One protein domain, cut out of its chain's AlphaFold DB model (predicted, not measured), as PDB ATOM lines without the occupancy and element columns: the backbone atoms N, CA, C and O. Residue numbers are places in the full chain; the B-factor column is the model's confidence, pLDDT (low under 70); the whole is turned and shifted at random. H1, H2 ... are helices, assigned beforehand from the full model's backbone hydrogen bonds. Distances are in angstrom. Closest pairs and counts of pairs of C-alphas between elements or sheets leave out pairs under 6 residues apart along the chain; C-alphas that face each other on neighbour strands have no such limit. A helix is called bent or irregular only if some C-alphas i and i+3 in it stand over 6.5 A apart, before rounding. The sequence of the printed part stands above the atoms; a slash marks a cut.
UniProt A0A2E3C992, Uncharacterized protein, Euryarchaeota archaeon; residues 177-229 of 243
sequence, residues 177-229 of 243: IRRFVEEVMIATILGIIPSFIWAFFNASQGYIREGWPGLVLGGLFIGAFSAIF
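AT A GLANCE: This is residues 177 to 229 of the 243 residues of an uncharacterized protein of Euryarchaeota archaeon (UniProt A0A2E3C992). Two long helices, H1 and H2, cross as an X and are joined at one end by a tight link. H1 is bent but runs nearly straight; H2 is kinked. The printed part has 53 residues with two named helices, H1 then H2, and is all helix. It is only just loose, close to compact, with a radius of gyration of the C-alphas of 12.0 A, spanning 38 by 21 by 13 A.

IN THESE COORDINATES: By its hydrogen bonds H1, residues 177 to 202, was assigned as one helix, but it is bent: C-alphas 190 and 193 are 6.8 A apart. Arm H1a, residues 177 to 190, begins at C-alpha (208.841, 206.005, 295.637) and is 20.0 A long; H1b, residues 193 to 202, is 14.3 A. H2, residues 207 to 229, is 31.0 A, ends at C-alpha (211.339, 195.057, 314.419), and is irregular: C-alphas 210 and 213 are 7.9 A apart.

HOW THE PARTS SIT: H1a and H1b stand at a shallow tilt of 17 degrees. H1a touches H2, which meets it with residues 219 to 224 alone; the closest C-alphas, of Ala 187 and Gly 223, are 3.8 A apart, at a steep tilt of 61 degrees, opposite ways. H1b touches H2, closest at the C-alphas of Ser 195 and Leu 215, 5.7 A, at a steep tilt of 46 degrees, opposite ways. H2 has a kink of 49 degrees near residue 214. Every O i to N i+4 pair is within hydrogen-bond range in H1a and H1b, and 14 of 19 in H2.

THE WHOLE: The C-alphas farthest apart, of Ile 177 and Gln 205, are 38.7 A apart. Residues 177 to 182, which belong to H1, and 201 to 206 stand free. The printed part has no cut, and no printed residue is under pLDDT 70.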
ATOM      1  N   ILE A 177     207.699 206.439 296.453       92.06
ATOM      2  CA  ILE A 177     208.841 206.005 295.637       92.06
ATOM      3  C   ILE A 177     210.032 205.760 296.552       92.06
ATOM      4  O   ILE A 177     210.626 204.681 296.526       92.06
ATOM      5  N   ARG A 178     210.341 206.725 297.425       90.19
ATOM      6  CA  ARG A 178     211.408 206.575 298.421       90.19
ATOM      7  C   ARG A 178     211.199 205.330 299.283       90.19
ATOM      8  O   ARG A 178     212.150 204.583 299.499       90.19
ATOM      9  N   ARG A 179     209.971 205.092 299.757       89.19
ATOM     10  CA  ARG A 179     209.627 203.890 300.534       89.19
ATOM     11  C   ARG A 179     209.883 202.608 299.751       89.19
ATOM     12  O   ARG A 179     210.501 201.699 300.284       89.19
ATOM     13  N   PHE A 180     209.437 202.538 298.500       92.75
ATOM     14  CA  PHE A 180     209.647 201.356 297.667       92.75
ATOM     15  C   PHE A 180     211.139 201.049 297.475       92.75
ATOM     16  O   PHE A 180     211.570 199.915 297.676       92.75
ATOM     17  N   VAL A 181     211.943 202.069 297.153       94.81
ATOM     18  CA  VAL A 181     213.395 201.914 296.976       94.81
ATOM     19  C   VAL A 181     214.067 201.466 298.279       94.81
ATOM     20  O   VAL A 181     214.944 200.604 298.250       94.81
ATOM     21  N   GLU A 182     213.638 201.997 299.427       93.88
ATOM     22  CA  GLU A 182     214.128 201.579 300.745       93.88
ATOM     23  C   GLU A 182     213.876 200.083 301.000       93.88
ATOM     24  O   GLU A 182     214.800 199.371 301.388       93.88
ATOM     25  N   GLU A 183     212.670 199.582 300.721       95.12
ATOM     26  CA  GLU A 183     212.333 198.163 300.903       95.12
ATOM     27  C   GLU A 183     213.152 197.244 299.984       95.12
ATOM     28  O   GLU A 183     213.647 196.205 300.427       95.12
ATOM     29  N   VAL A 184     213.372 197.647 298.726       95.75
ATOM     30  CA  VAL A 184     214.224 196.904 297.780       95.75
ATOM     31  C   VAL A 184     215.673 196.845 298.269       95.75
ATOM     32  O   VAL A 184     216.291 195.777 298.240       95.75
ATOM     33  N   MET A 185     216.221 197.963 298.755       96.62
ATOM     34  CA  MET A 185     217.575 197.995 299.315       96.62
ATOM     35  C   MET A 185     217.689 197.116 300.564       96.62
ATOM     36  O   MET A 185     218.622 196.320 300.664       96.62
ATOM     37  N   ILE A 186     216.729 197.204 301.488       96.25
ATOM     38  CA  ILE A 186     216.719 196.404 302.721       96.25
ATOM     39  C   ILE A 186     216.652 194.912 302.396       96.25
ATOM     40  O   ILE A 186     217.458 194.139 302.917       96.25
ATOM     41  N   ALA A 187     215.737 194.497 301.519       97.00
ATOM     42  CA  ALA A 187     215.603 193.094 301.141       97.00
ATOM     43  C   ALA A 187     216.859 192.567 300.434       97.00
ATOM     44  O   ALA A 187     217.274 191.430 300.665       97.00
ATOM     45  N   THR A 188     217.511 193.406 299.628       97.00
ATOM     46  CA  THR A 188     218.761 193.050 298.948       97.00
ATOM     47  C   THR A 188     219.909 192.869 299.941       97.00
ATOM     48  O   THR A 188     220.586 191.842 299.910       97.00
ATOM     49  N   ILE A 189     220.109 193.835 300.844       97.12
ATOM     50  CA  ILE A 189     221.254 193.881 301.768       97.12
ATOM     51  C   ILE A 189     221.101 192.882 302.920       97.12
ATOM     52  O   ILE A 189     222.065 192.206 303.262       97.12
ATOM     53  N   LEU A 190     219.915 192.781 303.525       95.94
ATOM     54  CA  LEU A 190     219.690 191.919 304.693       95.94
ATOM     55  C   LEU A 190     219.225 190.509 304.328       95.94
ATOM     56  O   LEU A 190     219.362 189.597 305.137       95.94
ATOM     57  N   GLY A 191     218.654 190.329 303.139       95.88
ATOM     58  CA  GLY A 191     218.039 189.073 302.731       95.88
ATOM     59  C   GLY A 191     218.790 188.373 301.609       95.88
ATOM     60  O   GLY A 191     219.377 187.310 301.814       95.88
ATOM     61  N   ILE A 192     218.741 188.956 300.409       97.25
ATOM     62  CA  ILE A 192     219.210 188.315 299.174       97.25
ATOM     63  C   ILE A 192     220.721 188.087 299.232       97.25
ATOM     64  O   ILE A 192     221.161 186.945 299.121       97.25
ATOM     65  N   ILE A 193     221.526 189.131 299.457       97.31
ATOM     66  CA  ILE A 193     222.991 189.006 299.486       97.31
ATOM     67  C   ILE A 193     223.442 187.963 300.530       97.31
ATOM     68  O   ILE A 193     224.151 187.030 300.144       97.31
ATOM     69  N   PRO A 194     222.998 188.019 301.804       96.19
ATOM     70  CA  PRO A 194     223.331 186.996 302.796       96.19
ATOM     71  C   PRO A 194     222.926 185.576 302.394       96.19
ATOM     72  O   PRO A 194     223.677 184.636 302.645       96.19
ATOM     73  N   SER A 195     221.782 185.412 301.725       95.25
ATOM     74  CA  SER A 195     221.302 184.106 301.265       95.25
ATOM     75  C   SER A 195     222.224 183.501 300.199       95.25
ATOM     76  O   SER A 195     222.568 182.321 300.275       95.25
ATOM     77  N   PHE A 196     222.700 184.308 299.247       95.81
ATOM     78  CA  PHE A 196     223.681 183.860 298.252       95.81
ATOM     79  C   PHE A 196     225.059 183.598 298.863       95.81
ATOM     80  O   PHE A 196     225.690 182.604 298.510       95.81
ATOM     81  N   ILE A 197     225.509 184.436 299.804       95.75
ATOM     82  CA  ILE A 197     226.767 184.213 300.534       95.75
ATOM     83  C   ILE A 197     226.706 182.877 301.281       95.75
ATOM     84  O   ILE A 197     227.624 182.069 301.177       95.75
ATOM     85  N   TRP A 198     225.611 182.610 301.993       94.94
ATOM     86  CA  TRP A 198     225.440 181.353 302.714       94.94
ATOM     87  C   TRP A 198     225.463 180.147 301.769       94.94
ATOM     88  O   TRP A 198     226.197 179.189 302.021       94.94
ATOM     89  N   ALA A 199     224.722 180.214 300.658       95.25
ATOM     90  CA  ALA A 199     224.677 179.145 299.665       95.25
ATOM     91  C   ALA A 199     226.041 178.901 299.003       95.25
ATOM     92  O   ALA A 199     226.396 177.756 298.749       95.25
ATOM     93  N   PHE A 200     226.830 179.953 298.769       94.00
ATOM     94  CA  PHE A 200     228.163 179.836 298.179       94.00
ATOM     95  C   PHE A 200     229.114 178.989 299.034       94.00
ATOM     96  O   PHE A 200     229.882 178.201 298.489       94.00
ATOM     97  N   PHE A 201     229.047 179.122 300.362       94.94
ATOM     98  CA  PHE A 201     229.923 178.377 301.271       94.94
ATOM     99  C   PHE A 201     229.370 177.014 301.703       94.94
ATOM    100  O   PHE A 201     230.159 176.138 302.049       94.94
ATOM    101  N   ASN A 202     228.045 176.827 301.717       94.06
ATOM    102  CA  ASN A 202     227.418 175.669 302.372       94.06
ATOM    103  C   ASN A 202     226.616 174.753 301.439       94.06
ATOM    104  O   ASN A 202     226.313 173.625 301.827       94.06
ATOM    105  N   ALA A 203     226.222 175.209 300.247       91.31
ATOM    106  CA  ALA A 203     225.353 174.424 299.377       91.31
ATOM    107  C   ALA A 203     226.134 173.463 298.466       91.31
ATOM    108  O   ALA A 203     227.326 173.629 298.206       91.31
ATOM    109  N   SER A 204     225.434 172.450 297.949       88.62
ATOM    110  CA  SER A 204     225.987 171.526 296.960       88.62
ATOM    111  C   SER A 204     226.312 172.232 295.640       88.62
ATOM    112  O   SER A 204     225.731 173.265 295.285       88.62
ATOM    113  N   GLN A 205     227.236 171.653 294.867       87.62
ATOM    114  CA  GLN A 205     227.550 172.177 293.540       87.62
ATOM    115  C   GLN A 205     226.305 172.168 292.643       87.62
ATOM    116  O   GLN A 205     225.572 171.187 292.595       87.62
ATOM    117  N   GLY A 206     226.065 173.282 291.948       87.75
ATOM    118  CA  GLY A 206     224.878 173.476 291.109       87.75
ATOM    119  C   GLY A 206     223.672 174.089 291.831       87.75
ATOM    120  O   GLY A 206     222.816 174.659 291.157       87.75
ATOM    121  N   TYR A 207     223.642 174.103 293.171       91.50
ATOM    122  CA  TYR A 207     222.498 174.620 293.934       91.50
ATOM    123  C   TYR A 207     222.155 176.074 293.595       91.50
ATOM    124  O   TYR A 207     220.994 176.399 293.389       91.50
ATOM    125  N   ILE A 208     223.151 176.957 293.473       92.56
ATOM    126  CA  ILE A 208     222.894 178.360 293.104       92.56
ATOM    127  C   ILE A 208     222.315 178.449 291.686       92.56
ATOM    128  O   ILE A 208     221.428 179.254 291.436       92.56
ATOM    129  N   ARG A 209     222.772 177.615 290.746       92.31
ATOM    130  CA  ARG A 209     222.329 177.684 289.347       92.31
ATOM    131  C   ARG A 209     220.854 177.312 289.191       92.31
ATOM    132  O   ARG A 209     220.161 177.923 288.384       92.31
ATOM    133  N   GLU A 210     220.391 176.333 289.958       92.56
ATOM    134  CA  GLU A 210     219.033 175.788 289.854       92.56
ATOM    135  C   GLU A 210     218.079 176.393 290.898       92.56
ATOM    136  O   GLU A 210     216.907 176.626 290.617       92.56
ATOM    137  N   GLY A 211     218.590 176.697 292.091       92.06
ATOM    138  CA  GLY A 211     217.829 177.129 293.264       92.06
ATOM    139  C   GLY A 211     217.846 178.632 293.548       92.06
ATOM    140  O   GLY A 211     217.256 179.056 294.545       92.06
ATOM    141  N   TRP A 212     218.476 179.465 292.706       94.38
ATOM    142  CA  TRP A 212     218.523 180.917 292.933       94.38
ATOM    143  C   TRP A 212     217.153 181.591 293.135       94.38
ATOM    144  O   TRP A 212     217.106 182.519 293.948       94.38
ATOM    145  N   PRO A 213     216.029 181.164 292.509       96.50
ATOM    146  CA  PRO A 213     214.739 181.796 292.781       96.50
ATOM    147  C   PRO A 213     214.318 181.626 294.245       96.50
ATOM    148  O   PRO A 213     213.763 182.549 294.837       96.50
ATOM    149  N   GLY A 214     214.645 180.480 294.854       96.19
ATOM    150  CA  GLY A 214     214.404 180.220 296.273       96.19
ATOM    151  C   GLY A 214     215.255 181.106 297.185       96.19
ATOM    152  O   GLY A 214     214.749 181.609 298.186       96.19
ATOM    153  N   LEU A 215     216.511 181.368 296.811       95.06
ATOM    154  CA  LEU A 215     217.400 182.280 297.545       95.06
ATOM    155  C   LEU A 215     216.908 183.728 297.497       95.06
ATOM    156  O   LEU A 215     216.903 184.416 298.518       95.06
ATOM    157  N   VAL A 216     216.456 184.185 296.326       96.94
ATOM    158  CA  VAL A 216     215.858 185.519 296.176       96.94
ATOM    159  C   VAL A 216     214.583 185.619 297.004       96.94
ATOM    160  O   VAL A 216     214.438 186.557 297.784       96.94
ATOM    161  N   LEU A 217     213.683 184.640 296.884       96.62
ATOM    162  CA  LEU A 217     212.420 184.635 297.614       96.62
ATOM    163  C   LEU A 217     212.640 184.609 299.135       96.62
ATOM    164  O   LEU A 217     212.038 185.408 299.850       96.62
ATOM    165  N   GLY A 218     213.538 183.753 299.629       94.19
ATOM    166  CA  GLY A 218     213.922 183.711 301.042       94.19
ATOM    167  C   GLY A 218     214.490 185.045 301.528       94.19
ATOM    168  O   GLY A 218     214.099 185.543 302.584       94.19
ATOM    169  N   GLY A 219     215.333 185.685 300.714       94.88
ATOM    170  CA  GLY A 219     215.845 187.022 300.990       94.88
ATOM    171  C   GLY A 219     214.753 188.094 301.065       94.88
ATOM    172  O   GLY A 219     214.749 188.902 301.994       94.88
ATOM    173  N   LEU A 220     213.786 188.078 300.144       96.50
ATOM    174  CA  LEU A 220     212.631 188.984 300.181       96.50
ATOM    175  C   LEU A 220     211.813 188.803 301.467       96.50
ATOM    176  O   LEU A 220     211.430 189.798 302.084       96.50
ATOM    177  N   PHE A 221     211.599 187.559 301.913       95.75
ATOM    178  CA  PHE A 221     210.935 187.287 303.188       95.75
ATOM    179  C   PHE A 221     211.708 187.875 304.369       95.75
ATOM    180  O   PHE A 221     211.109 188.586 305.171       95.75
ATOM    181  N   ILE A 222     213.022 187.654 304.468       94.94
ATOM    182  CA  ILE A 222     213.854 188.244 305.536       94.94
ATOM    183  C   ILE A 222     213.758 189.777 305.515       94.94
ATOM    184  O   ILE A 222     213.566 190.410 306.558       94.94
ATOM    185  N   GLY A 223     213.819 190.374 304.322       93.75
ATOM    186  CA  GLY A 223     213.613 191.804 304.114       93.75
ATOM    187  C   GLY A 223     212.274 192.286 304.673       93.75
ATOM    188  O   GLY A 223     212.249 193.225 305.468       93.75
ATOM    189  N   ALA A 224     211.174 191.613 304.340       93.75
ATOM    190  CA  ALA A 224     209.843 191.942 304.845       93.75
ATOM    191  C   ALA A 224     209.718 191.738 306.367       93.75
ATOM    192  O   ALA A 224     209.257 192.633 307.073       93.75
ATOM    193  N   PHE A 225     210.195 190.608 306.904       95.00
ATOM    194  CA  PHE A 225     210.149 190.302 308.340       95.00
ATOM    195  C   PHE A 225     210.940 191.300 309.181       95.00
ATOM    196  O   PHE A 225     210.536 191.614 310.302       95.00
ATOM    197  N   SER A 226     212.023 191.868 308.641       94.38
ATOM    198  CA  SER A 226     212.765 192.906 309.354       94.38
ATOM    199  C   SER A 226     211.895 194.132 309.688       94.38
ATOM    200  O   SER A 226     212.153 194.767 310.708       94.38
ATOM    201  N   ALA A 227     210.816 194.413 308.933       92.19
ATOM    202  CA  ALA A 227     209.896 195.534 309.192       92.19
ATOM    203  C   ALA A 227     209.203 195.439 310.552       92.19
ATOM    204  O   ALA A 227     208.868 196.458 311.158       92.19
ATOM    205  N   ILE A 228     209.001 194.212 311.039       92.88
ATOM    206  CA  ILE A 228     208.350 193.953 312.324       92.88
ATOM    207  C   ILE A 228     209.124 194.635 313.451       92.88
ATOM    208  O   ILE A 228     208.536 195.257 314.337       92.88
ATOM    209  N   PHE A 229     210.450 194.567 313.377       92.12
ATOM    210  CA  PHE A 229     211.339 195.057 314.419       92.12
ATOM    211  C   PHE A 229     211.932 196.424 314.077       92.12
ATOM    212  O   PHE A 229     212.074 197.267 314.963       92.12
TER     213      PHE A 229